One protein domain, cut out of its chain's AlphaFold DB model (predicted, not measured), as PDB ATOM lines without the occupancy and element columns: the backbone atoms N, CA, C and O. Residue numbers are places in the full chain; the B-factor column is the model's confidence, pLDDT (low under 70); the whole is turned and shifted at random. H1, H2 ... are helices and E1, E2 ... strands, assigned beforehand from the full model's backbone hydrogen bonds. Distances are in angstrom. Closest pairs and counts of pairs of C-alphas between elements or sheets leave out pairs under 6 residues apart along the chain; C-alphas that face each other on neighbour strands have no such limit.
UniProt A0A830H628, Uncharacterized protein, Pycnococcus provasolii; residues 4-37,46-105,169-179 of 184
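This is residues 4 to 37, 46 to 105 and 169 to 179 of the 184 residues of an uncharacterized protein of Pycnococcus provasolii (UniProt A0A830H628). A twisted sheet of four strands, E1 to E4, has two helices, H1 and H2, over one face and its other face bare. A third helix, H3, packs on H1 clear of the sheet, and residues 92 to 93 of the long stretch after it pair with E4. The printed part has 105 residues, with three named helices and four named strands in the chain order H1 E1 E2 H2 H3 E3 E4; the sheet's order is E1 - E2 - E4 - E3, all antiparallel. The class is mixed, helices and strands, and the whole is compact, with a radius of gyration of the C-alphas of 13.1 A and spans of 39 by 26 by 24 A.

H1, residues 8 to 19, comes closest to E1, residues 26 to 35, at the C-alphas of Ala 12 and Ile 26, 5.8 A apart. E1, an edge strand, is the antiparallel neighbour of E2, residues 46 to 55, with N 30 and O 51 within hydrogen-bond range at 2.8 A. H1 is on the sheet at a height over the sheet of 9.4 A, and on the local plane it stands at 61 degrees to E2, only just across the strands. H2, residues 62 to 74, touches H1 with residues 18 to 19 of H1 alone, about perpendicular at 80 degrees; the closest C-alphas, of Leu 19 and Ala 65, are 6.3 A apart. H3, residues 77 to 84, is not on the sheet; it touches H1 at a steep tilt of 39 degrees, opposite ways, with the C-alphas of Ala 14 and Glu 81 closest at 5.4 A. H2 and H3 only just touch, with 3 pairs of C-alphas within 8 A, and only at the corner, where the C-alphas of Ala 72 and Leu 78 are closest at 5.0 A. E3, residues 97 to 101, is the other edge strand, antiparallel to E4, residues 170 to 178, with N 99 and O 172 at 2.8 A. E4 is antiparallel to E2, with N 50 and O 175 at 2.8 A. H2 is on the same face as H1, over E4 at a height over the sheet of 8.2 A, along the strands at 12 degrees to E4 on the local plane. E2, H2, H3 and E3 form a split strand-helix-strand unit, two strands that run the same way with E4 between them, and its crossover is right-handed. In H1, H2 and H3 every O i to N i+4 pair is within hydrogen-bond range.

H1 begins at C-alpha 8, (85.482, 84.289, 28.144), and measures 16.1 A; E1 measures 26.0 A, E2 29.2 A, H2 18.4 A and E4 26.3 A. H3 begins at C-alpha 77, (83.060, 66.525, 22.936), and E4 ends at C-alpha 178, (94.585, 70.929, 34.238).

The farthest C-alphas, of Gly 89 and Ala 105, are 41.5 A apart. Residues 38 to 45 and 106 to 168 are not printed, with gaps of 9.0 A and 10.0 A between the C-alphas across the cuts. The link from H3 to E3 is long, with 12 residues. The mean pLDDT of the printed part is 81.4; residue 37, residues 57 to 59, residues 100 to 105 and residues 169 to 179 are under 70.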
ATOM      1  N   ASP A   4      95.378  85.214  31.071       88.94
ATOM      2  CA  ASP A   4      95.401  86.281  30.057       88.94
ATOM      3  C   ASP A   4      95.124  85.771  28.637       88.94
ATOM      4  O   ASP A   4      94.724  86.535  27.763       88.94
ATOM      5  N   GLN A   5      95.348  84.478  28.393       89.31
ATOM      6  CA  GLN A   5      95.024  83.837  27.119       89.31
ATOM      7  C   GLN A   5      93.563  83.385  27.057       89.31
ATOM      8  O   GLN A   5      93.079  83.068  25.971       89.31
ATOM      9  N   PHE A   6      92.880  83.312  28.203       92.44
ATOM     10  CA  PHE A   6      91.509  82.836  28.300       92.44
ATOM     11  C   PHE A   6      90.516  83.853  27.740       92.44
ATOM     12  O   PHE A   6      90.412  84.977  28.223       92.44
ATOM     13  N   ASP A   7      89.752  83.418  26.742       95.75
ATOM     14  CA  ASP A   7      88.708  84.205  26.101       95.75
ATOM     15  C   ASP A   7      87.341  83.753  26.629       95.75
ATOM     16  O   ASP A   7      86.861  82.656  26.330       95.75
ATOM     17  N   ALA A   8      86.742  84.593  27.476       94.50
ATOM     18  CA  ALA A   8      85.482  84.289  28.144       94.50
ATOM     19  C   ALA A   8      84.300  84.184  27.169       94.50
ATOM     20  O   ALA A   8      83.397  83.383  27.415       94.50
ATOM     21  N   ASP A   9      84.321  84.931  26.063       95.81
ATOM     22  CA  ASP A   9      83.227  84.963  25.088       95.81
ATOM     23  C   ASP A   9      83.232  83.686  24.238       95.81
ATOM     24  O   ASP A   9      82.193  83.048  24.031       95.81
ATOM     25  N   LYS A  10      84.422  83.245  23.816       95.94
ATOM     26  CA  LYS A  10      84.597  81.942  23.154       95.94
ATOM     27  C   LYS A  10      84.194  80.790  24.064       95.94
ATOM     28  O   LYS A  10      83.529  79.858  23.620       95.94
ATOM     29  N   PHE A  11      84.550  80.874  25.345       95.00
ATOM     30  CA  PHE A  11      84.196  79.847  26.317       95.00
ATOM     31  C   PHE A  11      82.682  79.777  26.505       95.00
ATOM     32  O   PHE A  11      82.109  78.693  26.448       95.00
ATOM     33  N   ALA A  12      82.025  80.928  26.672       94.75
ATOM     34  CA  ALA A  12      80.574  80.997  26.779       94.75
ATOM     35  C   ALA A  12      79.882  80.428  25.533       94.75
ATOM     36  O   ALA A  12      78.889  79.718  25.667       94.75
ATOM     37  N   THR A  13      80.426  80.679  24.338       95.38
ATOM     38  CA  THR A  13      79.903  80.129  23.076       95.38
ATOM     39  C   THR A  13      80.000  78.601  23.042       95.38
ATOM     40  O   THR A  13      79.002  77.936  22.782       95.38
ATOM     41  N   ALA A  14      81.159  78.034  23.389       95.19
ATOM     42  CA  ALA A  14      81.341  76.583  23.455       95.19
ATOM     43  C   ALA A  14      80.425  75.921  24.504       95.19
ATOM     44  O   ALA A  14      79.836  74.869  24.252       95.19
ATOM     45  N   MET A  15      80.259  76.544  25.680       93.38
ATOM     46  CA  MET A  15      79.345  76.034  26.713       93.38
ATOM     47  C   MET A  15      77.885  76.111  26.268       93.38
ATOM     48  O   MET A  15      77.119  75.189  26.537       93.38
ATOM     49  N   ALA A  16      77.504  77.192  25.587       93.62
ATOM     50  CA  ALA A  16      76.162  77.368  25.051       93.62
ATOM     51  C   ALA A  16      75.821  76.291  24.015       93.62
ATOM     52  O   ALA A  16      74.758  75.683  24.114       93.62
ATOM     53  N   ASN A  17      76.749  75.989  23.101       94.38
ATOM     54  CA  ASN A  17      76.597  74.900  22.134       94.38
ATOM     55  C   ASN A  17      76.450  73.544  22.831       94.38
ATOM     56  O   ASN A  17      75.509  72.808  22.551       94.38
ATOM     57  N   THR A  18      77.340  73.247  23.785       93.00
ATOM     58  CA  THR A  18      77.341  71.970  24.522       93.00
ATOM     59  C   THR A  18      76.036  71.744  25.285       93.00
ATOM     60  O   THR A  18      75.514  70.633  25.329       93.00
ATOM     61  N   LEU A  19      75.520  72.791  25.930       91.19
ATOM     62  CA  LEU A  19      74.309  72.721  26.751       91.19
ATOM     63  C   LEU A  19      73.024  72.956  25.951       91.19
ATOM     64  O   LEU A  19      71.942  72.841  26.521       91.19
ATOM     65  N   GLU A  20      73.137  73.291  24.663       93.00
ATOM     66  CA  GLU A  20      72.021  73.691  23.801       93.00
ATOM     67  C   GLU A  20      71.227  74.882  24.382       93.00
ATOM     68  O   GLU A  20      69.997  74.941  24.309       93.00
ATOM     69  N   VAL A  21      71.935  75.849  24.975       90.88
ATOM     70  CA  VAL A  21      71.359  77.082  25.544       90.88
ATOM     71  C   VAL A  21      71.812  78.320  24.777       90.88
ATOM     72  O   VAL A  21      72.715  78.265  23.948       90.88
ATOM     73  N   ASN A  22      71.210  79.478  25.064       92.81
ATOM     74  CA  ASN A  22      71.698  80.734  24.499       92.81
ATOM     75  C   ASN A  22      72.994  81.160  25.191       92.81
ATOM     76  O   ASN A  22      73.124  81.057  26.410       92.81
ATOM     77  N   THR A  23      73.916  81.755  24.439       92.75
ATOM     78  CA  THR A  23      75.154  82.318  24.996       92.75
ATOM     79  C   THR A  23      74.885  83.375  26.070       92.75
ATOM     80  O   THR A  23      75.589  83.412  27.072       92.75
ATOM     81  N   ASP A  24      73.811  84.162  25.929       92.06
ATOM     82  CA  ASP A  24      73.385  85.164  26.922       92.06
ATOM     83  C   ASP A  24      72.973  84.563  28.280       92.06
ATOM     84  O   ASP A  24      72.902  85.278  29.289       92.06
ATOM     85  N   ASP A  25      72.671  83.262  28.312       90.62
ATOM     86  CA  ASP A  25      72.328  82.533  29.529       90.62
ATOM     87  C   ASP A  25      73.589  82.063  30.285       90.62
ATOM     88  O   ASP A  25      73.507  81.773  31.479       90.62
ATOM     89  N   ILE A  26      74.769  82.074  29.648       90.44
ATOM     90  CA  ILE A  26      76.063  81.822  30.296       90.44
ATOM     91  C   ILE A  26      76.625  83.144  30.837       90.44
ATOM     92  O   ILE A  26      77.004  84.044  30.091       90.44
ATOM     93  N   LYS A  27      76.694  83.280  32.161       91.12
ATOM     94  CA  LYS A  27      77.119  84.504  32.858       91.12
ATOM     95  C   LYS A  27      78.249  84.234  33.840       91.12
ATOM     96  O   LYS A  27      78.565  83.096  34.157       91.12
ATOM     97  N   ASP A  28      78.853  85.306  34.352       91.19
ATOM     98  CA  ASP A  28      79.855  85.251  35.423       91.19
ATOM     99  C   ASP A  28      81.047  84.313  35.143       91.19
ATOM    100  O   ASP A  28      81.596  83.718  36.072       91.19
ATOM    101  N   VAL A  29      81.469  84.194  33.878       92.38
ATOM    102  CA  VAL A  29      82.637  83.392  33.488       92.38
ATOM    103  C   VAL A  29      83.904  83.994  34.104       92.38
ATOM    104  O   VAL A  29      84.286  85.129  33.813       92.38
ATOM    105  N   LYS A  30      84.558  83.237  34.981       91.50
ATOM    106  CA  LYS A  30      85.717  83.659  35.773       91.50
ATOM    107  C   LYS A  30      86.824  82.610  35.687       91.50
ATOM    108  O   LYS A  30      86.705  81.566  36.334       91.50
ATOM    109  N   PRO A  31      87.902  82.881  34.932       91.50
ATOM    110  CA  PRO A  31      89.119  82.084  34.986       91.50
ATOM    111  C   PRO A  31      89.956  82.429  36.232       91.50
ATOM    112  O   PRO A  31      90.209  83.599  36.550       91.50
ATOM    113  N   GLU A  32      90.421  81.395  36.917       89.38
ATOM    114  CA  GLU A  32      91.285  81.430  38.091       89.38
ATOM    115  C   GLU A  32      92.464  80.477  37.867       89.38
ATOM    116  O   GLU A  32      92.279  79.291  37.600       89.38
ATOM    117  N   GLU A  33      93.689  80.989  37.969       87.12
ATOM    118  CA  GLU A  33      94.879  80.138  37.972       87.12
ATOM    119  C   GLU A  33      95.036  79.506  39.349       87.12
ATOM    120  O   GLU A  33      95.106  80.194  40.369       87.12
ATOM    121  N   VAL A  34      95.106  78.182  39.375       83.38
ATOM    122  CA  VAL A  34      95.314  77.392  40.582       83.38
ATOM    123  C   VAL A  34      96.657  76.692  40.473       83.38
ATOM    124  O   VAL A  34      96.996  76.113  39.442       83.38
ATOM    125  N   ALA A  35      97.433  76.725  41.555       78.44
ATOM    126  CA  ALA A  35      98.672  75.966  41.615       78.44
ATOM    127  C   ALA A  35      98.353  74.476  41.432       78.44
ATOM    128  O   ALA A  35      97.617  73.893  42.235       78.44
ATOM    129  N   SER A  36      98.907  73.857  40.386       71.75
ATOM    130  CA  SER A  36      98.756  72.419  40.196       71.75
ATOM    131  C   SER A  36      99.453  71.724  41.362       71.75
ATOM    132  O   SER A  36     100.613  72.009  41.668       71.75
ATOM    133  N   SER A  37      98.766  70.811  42.052       62.97
ATOM    134  CA  SER A  37      99.272  70.139  43.260       62.97
ATOM    135  C   SER A  37     100.389  69.122  42.974       62.97
ATOM    136  O   SER A  37     100.553  68.137  43.703       62.97
ATOM    137  N   ILE A  46     100.462  75.344  36.182       70.88
ATOM    138  CA  ILE A  46      99.251  76.072  36.556       70.88
ATOM    139  C   ILE A  46      98.044  75.339  35.968       70.88
ATOM    140  O   ILE A  46      97.973  75.091  34.764       70.88
ATOM    141  N   ASP A  47      97.107  74.963  36.831       82.56
ATOM    142  CA  ASP A  47      95.783  74.521  36.410       82.56
ATOM    143  C   ASP A  47      94.919  75.778  36.219       82.56
ATOM    144  O   ASP A  47      95.046  76.744  36.973       82.56
ATOM    145  N   LEU A  48      94.035  75.786  35.224       84.75
ATOM    146  CA  LEU A  48      93.075  76.865  35.025       84.75
ATOM    147  C   LEU A  48      91.698  76.387  35.484       84.75
ATOM    148  O   LEU A  48      91.076  75.525  34.863       84.75
ATOM    149  N   LYS A  49      91.205  76.947  36.581       86.56
ATOM    150  CA  LYS A  49      89.841  76.726  37.051       86.56
ATOM    151  C   LYS A  49      88.929  77.795  36.470       86.56
ATOM    152  O   LYS A  49      89.160  78.978  36.670       86.56
ATOM    153  N   VAL A  50      87.883  77.389  35.767       86.81
ATOM    154  CA  VAL A  50      86.893  78.298  35.185       86.81
ATOM    155  C   VAL A  50      85.570  78.073  35.894       86.81
ATOM    156  O   VAL A  50      85.050  76.961  35.921       86.81
ATOM    157  N   SER A  51      85.028  79.124  36.499       85.88
ATOM    158  CA  SER A  51      83.688  79.097  37.095       85.88
ATOM    159  C   SER A  51      82.750  79.959  36.266       85.88
ATOM    160  O   SER A  51      83.156  81.029  35.831       85.88
ATOM    161  N   PHE A  52      81.518  79.522  36.051       86.12
ATOM    162  CA  PHE A  52      80.487  80.282  35.353       86.12
ATOM    163  C   PHE A  52      79.114  80.004  35.962       86.12
ATOM    164  O   PHE A  52      78.947  79.133  36.811       86.12
ATOM    165  N   LYS A  53      78.118  80.781  35.568       83.50
ATOM    166  CA  LYS A  53      76.722  80.603  35.951       83.50
ATOM    167  C   LYS A  53      75.898  80.383  34.698       83.50
ATOM    168  O   LYS A  53      76.135  81.035  33.690       83.50
ATOM    169  N   VAL A  54      74.935  79.479  34.775       83.56
ATOM    170  CA  VAL A  54      73.972  79.224  33.709       83.56
ATOM    171  C   VAL A  54      72.605  79.641  34.221       83.56
ATOM    172  O   VAL A  54      72.140  79.160  35.259       83.56
ATOM    173  N   ALA A  55      71.981  80.577  33.519       80.31
ATOM    174  CA  ALA A  55      70.585  80.912  33.724       80.31
ATOM    175  C   ALA A  55      69.743  79.830  33.052       80.31
ATOM    176  O   ALA A  55      69.644  79.778  31.828       80.31
ATOM    177  N   VAL A  56      69.151  78.952  33.854       75.06
ATOM    178  CA  VAL A  56      68.330  77.874  33.319       75.06
ATOM    179  C   VAL A  56      66.882  78.355  33.293       75.06
ATOM    180  O   VAL A  56      66.251  78.521  34.335       75.06
ATOM    181  N   LYS A  57      66.381  78.690  32.101       68.94
ATOM    182  CA  LYS A  57      64.976  79.070  31.904       68.94
ATOM    183  C   LYS A  57      64.156  77.805  31.702       68.94
ATOM    184  O   LYS A  57      64.534  77.049  30.820       68.94
ATOM    185  N   ASP A  58      63.083  77.640  32.484       59.12
ATOM    186  CA  ASP A  58      61.853  76.812  32.370       59.12
ATOM    187  C   ASP A  58      61.857  75.409  31.692       59.12
ATOM    188  O   ASP A  58      60.903  74.662  31.881       59.12
ATOM    189  N   THR A  59      62.870  75.009  30.923       57.12
ATOM    190  CA  THR A  59      62.920  73.782  30.113       57.12
ATOM    191  C   THR A  59      64.098  72.869  30.422       57.12
ATOM    192  O   THR A  59      64.030  71.707  30.048       57.12
ATOM    193  N   MET A  60      65.156  73.358  31.071       72.56
ATOM    194  CA  MET A  60      66.289  72.523  31.476       72.56
ATOM    195  C   MET A  60      66.385  72.532  33.003       72.56
ATOM    196  O   MET A  60      66.242  73.572  33.646       72.56
ATOM    197  N   GLU A  61      66.582  71.369  33.613       80.81
ATOM    198  CA  GLU A  61      66.861  71.302  35.047       80.81
ATOM    199  C   GLU A  61      68.361  71.490  35.295       80.81
ATOM    200  O   GLU A  61      69.202  71.155  34.460       80.81
ATOM    201  N   ALA A  62      68.729  71.995  36.476       78.31
ATOM    202  CA  ALA A  62      70.135  72.093  36.873       78.31
ATOM    203  C   ALA A  62      70.862  70.739  36.769       78.31
ATOM    204  O   ALA A  62      72.037  70.681  36.405       78.31
ATOM    205  N   THR A  63      70.135  69.660  37.073       80.62
ATOM    206  CA  THR A  63      70.594  68.276  36.957       80.62
ATOM    207  C   THR A  63      70.877  67.909  35.503       80.62
ATOM    208  O   THR A  63      71.963  67.425  35.211       80.62
ATOM    209  N   GLU A  64      69.974  68.228  34.577       88.06
ATOM    210  CA  GLU A  64      70.157  67.935  33.150       88.06
ATOM    211  C   GLU A  64      71.373  68.673  32.573       88.06
ATOM    212  O   GLU A  64      72.202  68.073  31.891       88.06
ATOM    213  N   ALA A  65      71.553  69.952  32.922       86.94
ATOM    214  CA  ALA A  65      72.739  70.710  32.525       86.94
ATOM    215  C   ALA A  65      74.033  70.068  33.057       86.94
ATOM    216  O   ALA A  65      75.050  70.017  32.362       86.94
ATOM    217  N   SER A  66      73.998  69.565  34.296       85.62
ATOM    218  CA  SER A  66      75.141  68.878  34.903       85.62
ATOM    219  C   SER A  66      75.459  67.546  34.230       85.62
ATOM    220  O   SER A  66      76.635  67.233  34.039       85.62
ATOM    221  N   GLU A  67      74.432  66.788  33.847       91.06
ATOM    222  CA  GLU A  67      74.564  65.497  33.175       91.06
ATOM    223  C   GLU A  67      75.121  65.682  31.769       91.06
ATOM    224  O   GLU A  67      76.169  65.109  31.472       91.06
ATOM    225  N   LYS A  68      74.522  66.570  30.960       91.50
ATOM    226  CA  LYS A  68      75.015  66.883  29.608       91.50
ATOM    227  C   LYS A  68      76.477  67.300  29.630       91.50
ATOM    228  O   LYS A  68      77.265  66.855  28.798       91.50
ATOM    229  N   LEU A  69      76.868  68.137  30.591       90.62
ATOM    230  CA  LEU A  69      78.245  68.606  30.628       90.62
ATOM    231  C   LEU A  69      79.226  67.577  31.200       90.62
ATOM    232  O   LEU A  69      80.393  67.576  30.818       90.62
ATOM    233  N   THR A  70      78.770  66.690  32.085       90.19
ATOM    234  CA  THR A  70      79.567  65.533  32.520       90.19
ATOM    235  C   THR A  70      79.785  64.577  31.353       90.19
ATOM    236  O   THR A  70      80.927  64.216  31.078       90.19
ATOM    237  N   GLU A  71      78.728  64.254  30.608       93.56
ATOM    238  CA  GLU A  71      78.795  63.414  29.411       93.56
ATOM    239  C   GLU A  71      79.728  64.022  28.355       93.56
ATOM    240  O   GLU A  71      80.593  63.321  27.833       93.56
ATOM    241  N   ALA A  72      79.631  65.333  28.109       93.62
ATOM    242  CA  ALA A  72      80.501  66.053  27.177       93.62
ATOM    243  C   ALA A  72      81.988  66.041  27.586       93.62
ATOM    244  O   ALA A  72      82.886  66.072  26.742       93.62
ATOM    245  N   VAL A  73      82.283  66.014  28.890       91.56
ATOM    246  CA  VAL A  73      83.659  65.854  29.388       91.56
ATOM    247  C   VAL A  73      84.137  64.414  29.202       91.56
ATOM    248  O   VAL A  73      85.269  64.204  28.765       91.56
ATOM    249  N   GLU A  74      83.300  63.426  29.520       92.56
ATOM    250  CA  GLU A  74      83.652  62.001  29.453       92.56
ATOM    251  C   GLU A  74      83.830  61.495  28.018       92.56
ATOM    252  O   GLU A  74      84.753  60.722  27.748       92.56
ATOM    253  N   ASN A  75      82.986  61.947  27.087       94.69
ATOM    254  CA  ASN A  75      83.089  61.601  25.668       94.69
ATOM    255  C   ASN A  75      84.120  62.472  24.913       94.69
ATOM    256  O   ASN A  75      84.441  62.182  23.759       94.69
ATOM    257  N   GLY A  76      84.646  63.520  25.557       92.12
ATOM    258  CA  GLY A  76      85.613  64.456  24.988       92.12
ATOM    259  C   GLY A  76      85.030  65.513  24.044       92.12
ATOM    260  O   GLY A  76      85.796  66.336  23.541       92.12
ATOM    261  N   SER A  77      83.712  65.549  23.820       95.19
ATOM    262  CA  SER A  77      83.060  66.525  22.936       95.19
ATOM    263  C   SER A  77      83.258  67.956  23.421       95.19
ATOM    264  O   SER A  77      83.445  68.852  22.604       95.19
ATOM    265  N   LEU A  78      83.327  68.169  24.741       93.12
ATOM    266  CA  LEU A  78      83.611  69.485  25.307       93.12
ATOM    267  C   LEU A  78      84.989  70.005  24.887       93.12
ATOM    268  O   LEU A  78      85.161  71.200  24.663       93.12
ATOM    269  N   GLY A  79      85.976  69.111  24.781       91.06
ATOM    270  CA  GLY A  79      87.298  69.460  24.270       91.06
ATOM    271  C   GLY A  79      87.218  69.938  22.824       91.06
ATOM    272  O   GLY A  79      87.730  71.008  22.510       91.06
ATOM    273  N   THR A  80      86.506  69.195  21.977       94.06
ATOM    274  CA  THR A  80      86.298  69.552  20.568       94.06
ATOM    275  C   THR A  80      85.592  70.900  20.415       94.06
ATOM    276  O   THR A  80      86.084  71.756  19.689       94.06
ATOM    277  N   GLU A  81      84.503  71.142  21.149       94.44
ATOM    278  CA  GLU A  81      83.765  72.418  21.112       94.44
ATOM    279  C   GLU A  81      84.636  73.603  21.555       94.44
ATOM    280  O   GLU A  81      84.585  74.689  20.972       94.44
ATOM    281  N   LEU A  82      85.483  73.408  22.572       93.25
ATOM    282  CA  LEU A  82      86.435  74.434  23.002       93.25
ATOM    283  C   LEU A  82      87.488  74.710  21.920       93.25
ATOM    284  O   LEU A  82      87.783  75.877  21.649       93.25
ATOM    285  N   GLU A  83      88.026  73.672  21.276       93.44
ATOM    286  CA  GLU A  83      88.983  73.820  20.174       93.44
ATOM    287  C   GLU A  83      88.363  74.522  18.960       93.44
ATOM    288  O   GLU A  83      88.983  75.435  18.406       93.44
ATOM    289  N   GLU A  84      87.129  74.171  18.590       95.06
ATOM    290  CA  GLU A  84      86.368  74.810  17.509       95.06
ATOM    291  C   GLU A  84      86.066  76.283  17.808       95.06
ATOM    292  O   GLU A  84      86.183  77.140  16.925       95.06
ATOM    293  N   ALA A  85      85.783  76.615  19.071       94.44
ATOM    294  CA  ALA A  85      85.672  77.999  19.525       94.44
ATOM    295  C   ALA A  85      87.026  78.741  19.537       94.44
ATOM    296  O   ALA A  85      87.070  79.960  19.721       94.44
ATOM    297  N   GLY A  86      88.145  78.044  19.321       94.44
ATOM    298  CA  GLY A  86      89.497  78.601  19.297       94.44
ATOM    299  C   GLY A  86      90.153  78.712  20.673       94.44
ATOM    300  O   GLY A  86      91.142  79.438  20.819       94.44
ATOM    301  N   ILE A  87      89.618  78.023  21.681       92.06
ATOM    302  CA  ILE A  87      90.254  77.827  22.984       92.06
ATOM    303  C   ILE A  87      91.162  76.612  22.856       92.06
ATOM    304  O   ILE A  87      90.705  75.499  22.657       92.06
ATOM    305  N   THR A  88      92.470  76.821  22.953       91.06
ATOM    306  CA  THR A  88      93.463  75.755  22.766       91.06
ATOM    307  C   THR A  88      94.485  75.751  23.900       91.06
ATOM    308  O   THR A  88      94.558  76.676  24.716       91.06
ATOM    309  N   GLY A  89      95.291  74.690  23.979       86.19
ATOM    310  CA  GLY A  89      96.380  74.593  24.953       86.19
ATOM    311  C   GLY A  89      95.937  74.204  26.365       86.19
ATOM    312  O   GLY A  89      96.644  74.530  27.327       86.19
ATOM    313  N   PHE A  90      94.789  73.532  26.492       84.06
ATOM    314  CA  PHE A  90      94.434  72.723  27.657       84.06
ATOM    315  C   PHE A  90      94.867  71.270  27.423       84.06
ATOM    316  O   PHE A  90      94.953  70.820  26.288       84.06
ATOM    317  N   SER A  91      95.192  70.541  28.494       80.69
ATOM    318  CA  SER A  91      95.619  69.132  28.382       80.69
ATOM    319  C   SER A  91      94.559  68.151  28.864       80.69
ATOM    320  O   SER A  91      94.541  66.993  28.464       80.69
ATOM    321  N   SER A  92      93.693  68.611  29.762       83.81
ATOM    322  CA  SER A  92      92.606  67.822  30.321       83.81
ATOM    323  C   SER A  92      91.543  68.748  30.889       83.81
ATOM    324  O   SER A  92      91.847  69.843  31.375       83.81
ATOM    325  N   ILE A  93      90.303  68.279  30.855       85.31
ATOM    326  CA  ILE A  93      89.151  68.932  31.465       85.31
ATOM    327  C   ILE A  93      88.654  67.992  32.562       85.31
ATOM    328  O   ILE A  93      88.493  66.796  32.322       85.31
ATOM    329  N   LYS A  94      88.475  68.494  33.786       84.19
ATOM    330  CA  LYS A  94      87.850  67.715  34.864       84.19
ATOM    331  C   LYS A  94      86.341  67.910  34.840       84.19
ATOM    332  O   LYS A  94      85.858  68.954  34.410       84.19
ATOM    333  N   ALA A  95      85.635  66.914  35.365       79.06
ATOM    334  CA  ALA A  95      84.187  66.938  35.503       79.06
ATOM    335  C   ALA A  95      83.687  68.208  36.229       79.06
ATOM    336  O   ALA A  95      84.387  68.720  37.117       79.06
ATOM    337  N   PRO A  96      82.483  68.695  35.875       79.12
ATOM    338  CA  PRO A  96      81.842  69.803  36.571       79.12
ATOM    339  C   PRO A  96      81.729  69.567  38.068       79.12
ATOM    340  O   PRO A  96      81.358  68.483  38.509       79.12
ATOM    341  N   MET A  97      81.868  70.633  38.848       78.56
ATOM    342  CA  MET A  97      81.134  70.757  40.102       78.56
ATOM    343  C   MET A  97      79.981  71.731  39.902       78.56
ATOM    344  O   MET A  97      80.200  72.918  39.645       78.56
ATOM    345  N   VAL A  98      78.759  71.222  40.041       75.19
ATOM    346  CA  VAL A  98      77.526  72.003  39.917       75.19
ATOM    347  C   VAL A  98      77.042  72.379  41.310       75.19
ATOM    348  O   VAL A  98      76.857  71.522  42.172       75.19
ATOM    349  N   ALA A  99      76.850  73.672  41.532       74.06
ATOM    350  CA  ALA A  99      76.230  74.229  42.718       74.06
ATOM    351  C   ALA A  99      74.917  74.898  42.301       74.06
ATOM    352  O   ALA A  99      74.904  75.905  41.591       74.06
ATOM    353  N   VAL A 100      73.794  74.334  42.741       67.81
ATOM    354  CA  VAL A 100      72.485  74.961  42.549       67.81
ATOM    355  C   VAL A 100      72.371  76.092  43.564       67.81
ATOM    356  O   VAL A 100      72.203  75.842  44.757       67.81
ATOM    357  N   ASP A 101      72.498  77.332  43.098       63.59
ATOM    358  CA  ASP A 101      72.192  78.507  43.905       63.59
ATOM    359  C   ASP A 101      70.665  78.634  43.883       63.59
ATOM    360  O   ASP A 101      70.079  79.240  42.983       63.59
ATOM    361  N   GLN A 102      69.986  77.933  44.800       52.38
ATOM    362  CA  GLN A 102      68.540  78.086  44.928       52.38
ATOM    363  C   GLN A 102      68.265  79.570  45.145       52.38
ATOM    364  O   GLN A 102      68.666  80.139  46.163       52.38
ATOM    365  N   ALA A 103      67.581  80.189  44.175       49.34
ATOM    366  CA  ALA A 103      67.028  81.518  44.358       49.34
ATOM    367  C   ALA A 103      66.305  81.528  45.717       49.34
ATOM    368  O   ALA A 103      65.627  80.539  46.026       49.34
ATOM    369  N   PRO A 104      66.475  82.579  46.545       50.53
ATOM    370  CA  PRO A 104      65.814  82.658  47.839       50.53
ATOM    371  C   PRO A 104      64.347  82.307  47.635       50.53
ATOM    372  O   PRO A 104      63.711  82.937  46.789       50.53
ATOM    373  N   ALA A 105      63.862  81.271  48.332       51.69
ATOM    374  CA  ALA A 105      62.494  80.793  48.181       51.69
ATOM    375  C   ALA A 105      61.567  82.009  48.139       51.69
ATOM    376  O   ALA A 105      61.621  82.831  49.063       51.69
ATOM    377  N   GLY A 169      65.751  79.751  38.304       49.16
ATOM    378  CA  GLY A 169      66.826  79.458  39.249       49.16
ATOM    379  C   GLY A 169      68.192  79.688  38.595       49.16
ATOM    380  O   GLY A 169      68.404  79.360  37.428       49.16
ATOM    381  N   LEU A 170      69.131  80.276  39.336       46.56
ATOM    382  CA  LEU A 170      70.496  80.508  38.869       46.56
ATOM    383  C   LEU A 170      71.367  79.317  39.283       46.56
ATOM    384  O   LEU A 170      71.473  79.011  40.465       46.56
ATOM    385  N   VAL A 171      72.029  78.650  38.344       52.12
ATOM    386  CA  VAL A 171      72.934  77.536  38.672       52.12
ATOM    387  C   VAL A 171      74.369  78.002  38.480       52.12
ATOM    388  O   VAL A 171      74.710  78.543  37.431       52.12
ATOM    389  N   ALA A 172      75.222  77.815  39.485       53.03
ATOM    390  CA  ALA A 172      76.654  78.062  39.374       53.03
ATOM    391  C   ALA A 172      77.371  76.750  39.044       53.03
ATOM    392  O   ALA A 172      77.206  75.749  39.734       53.03
ATOM    393  N   VAL A 173      78.190  76.744  38.002       54.38
ATOM    394  CA  VAL A 173      78.940  75.572  37.552       54.38
ATOM    395  C   VAL A 173      80.425  75.918  37.535       54.38
ATOM    396  O   VAL A 173      80.826  76.984  37.073       54.38
ATOM    397  N   SER A 174      81.272  75.046  38.073       58.69
ATOM    398  CA  SER A 174      82.718  75.273  38.117       58.69
ATOM    399  C   SER A 174      83.497  74.074  37.602       58.69
ATOM    400  O   SER A 174      83.165  72.932  37.904       58.69
ATOM    401  N   PHE A 175      84.555  74.349  36.845       52.31
ATOM    402  CA  PHE A 175      85.420  73.371  36.194       52.31
ATOM    403  C   PHE A 175      86.862  73.643  36.541       52.31
ATOM    404  O   PHE A 175      87.274  74.796  36.632       52.31
ATOM    405  N   ALA A 176      87.650  72.587  36.666       47.41
ATOM    406  CA  ALA A 176      89.097  72.694  36.726       47.41
ATOM    407  C   ALA A 176      89.694  72.040  35.476       47.41
ATOM    408  O   ALA A 176      89.632  70.823  35.327       47.41
ATOM    409  N   ALA A 177      90.282  72.831  34.583       45.78
ATOM    410  CA  ALA A 177      91.102  72.319  33.494       45.78
ATOM    411  C   ALA A 177      92.556  72.249  33.972       45.78
ATOM    412  O   ALA A 177      93.127  73.249  34.408       45.78
ATOM    413  N   ALA A 178      93.168  71.067  33.921       42.78
ATOM    414  CA  ALA A 178      94.585  70.929  34.238       42.78
ATOM    415  C   ALA A 178      95.401  71.075  32.951       42.78
ATOM    416  O   ALA A 178      95.081  70.480  31.911       42.78
ATOM    417  N   ILE A 179      96.463  71.877  33.014       38.22
ATOM    418  CA  ILE A 179      97.350  72.130  31.880       38.22
ATOM    419  C   ILE A 179      98.731  71.628  32.255       38.22
ATOM    420  O   ILE A 179      99.521  72.299  32.915       38.22
TER     421      ILE A 179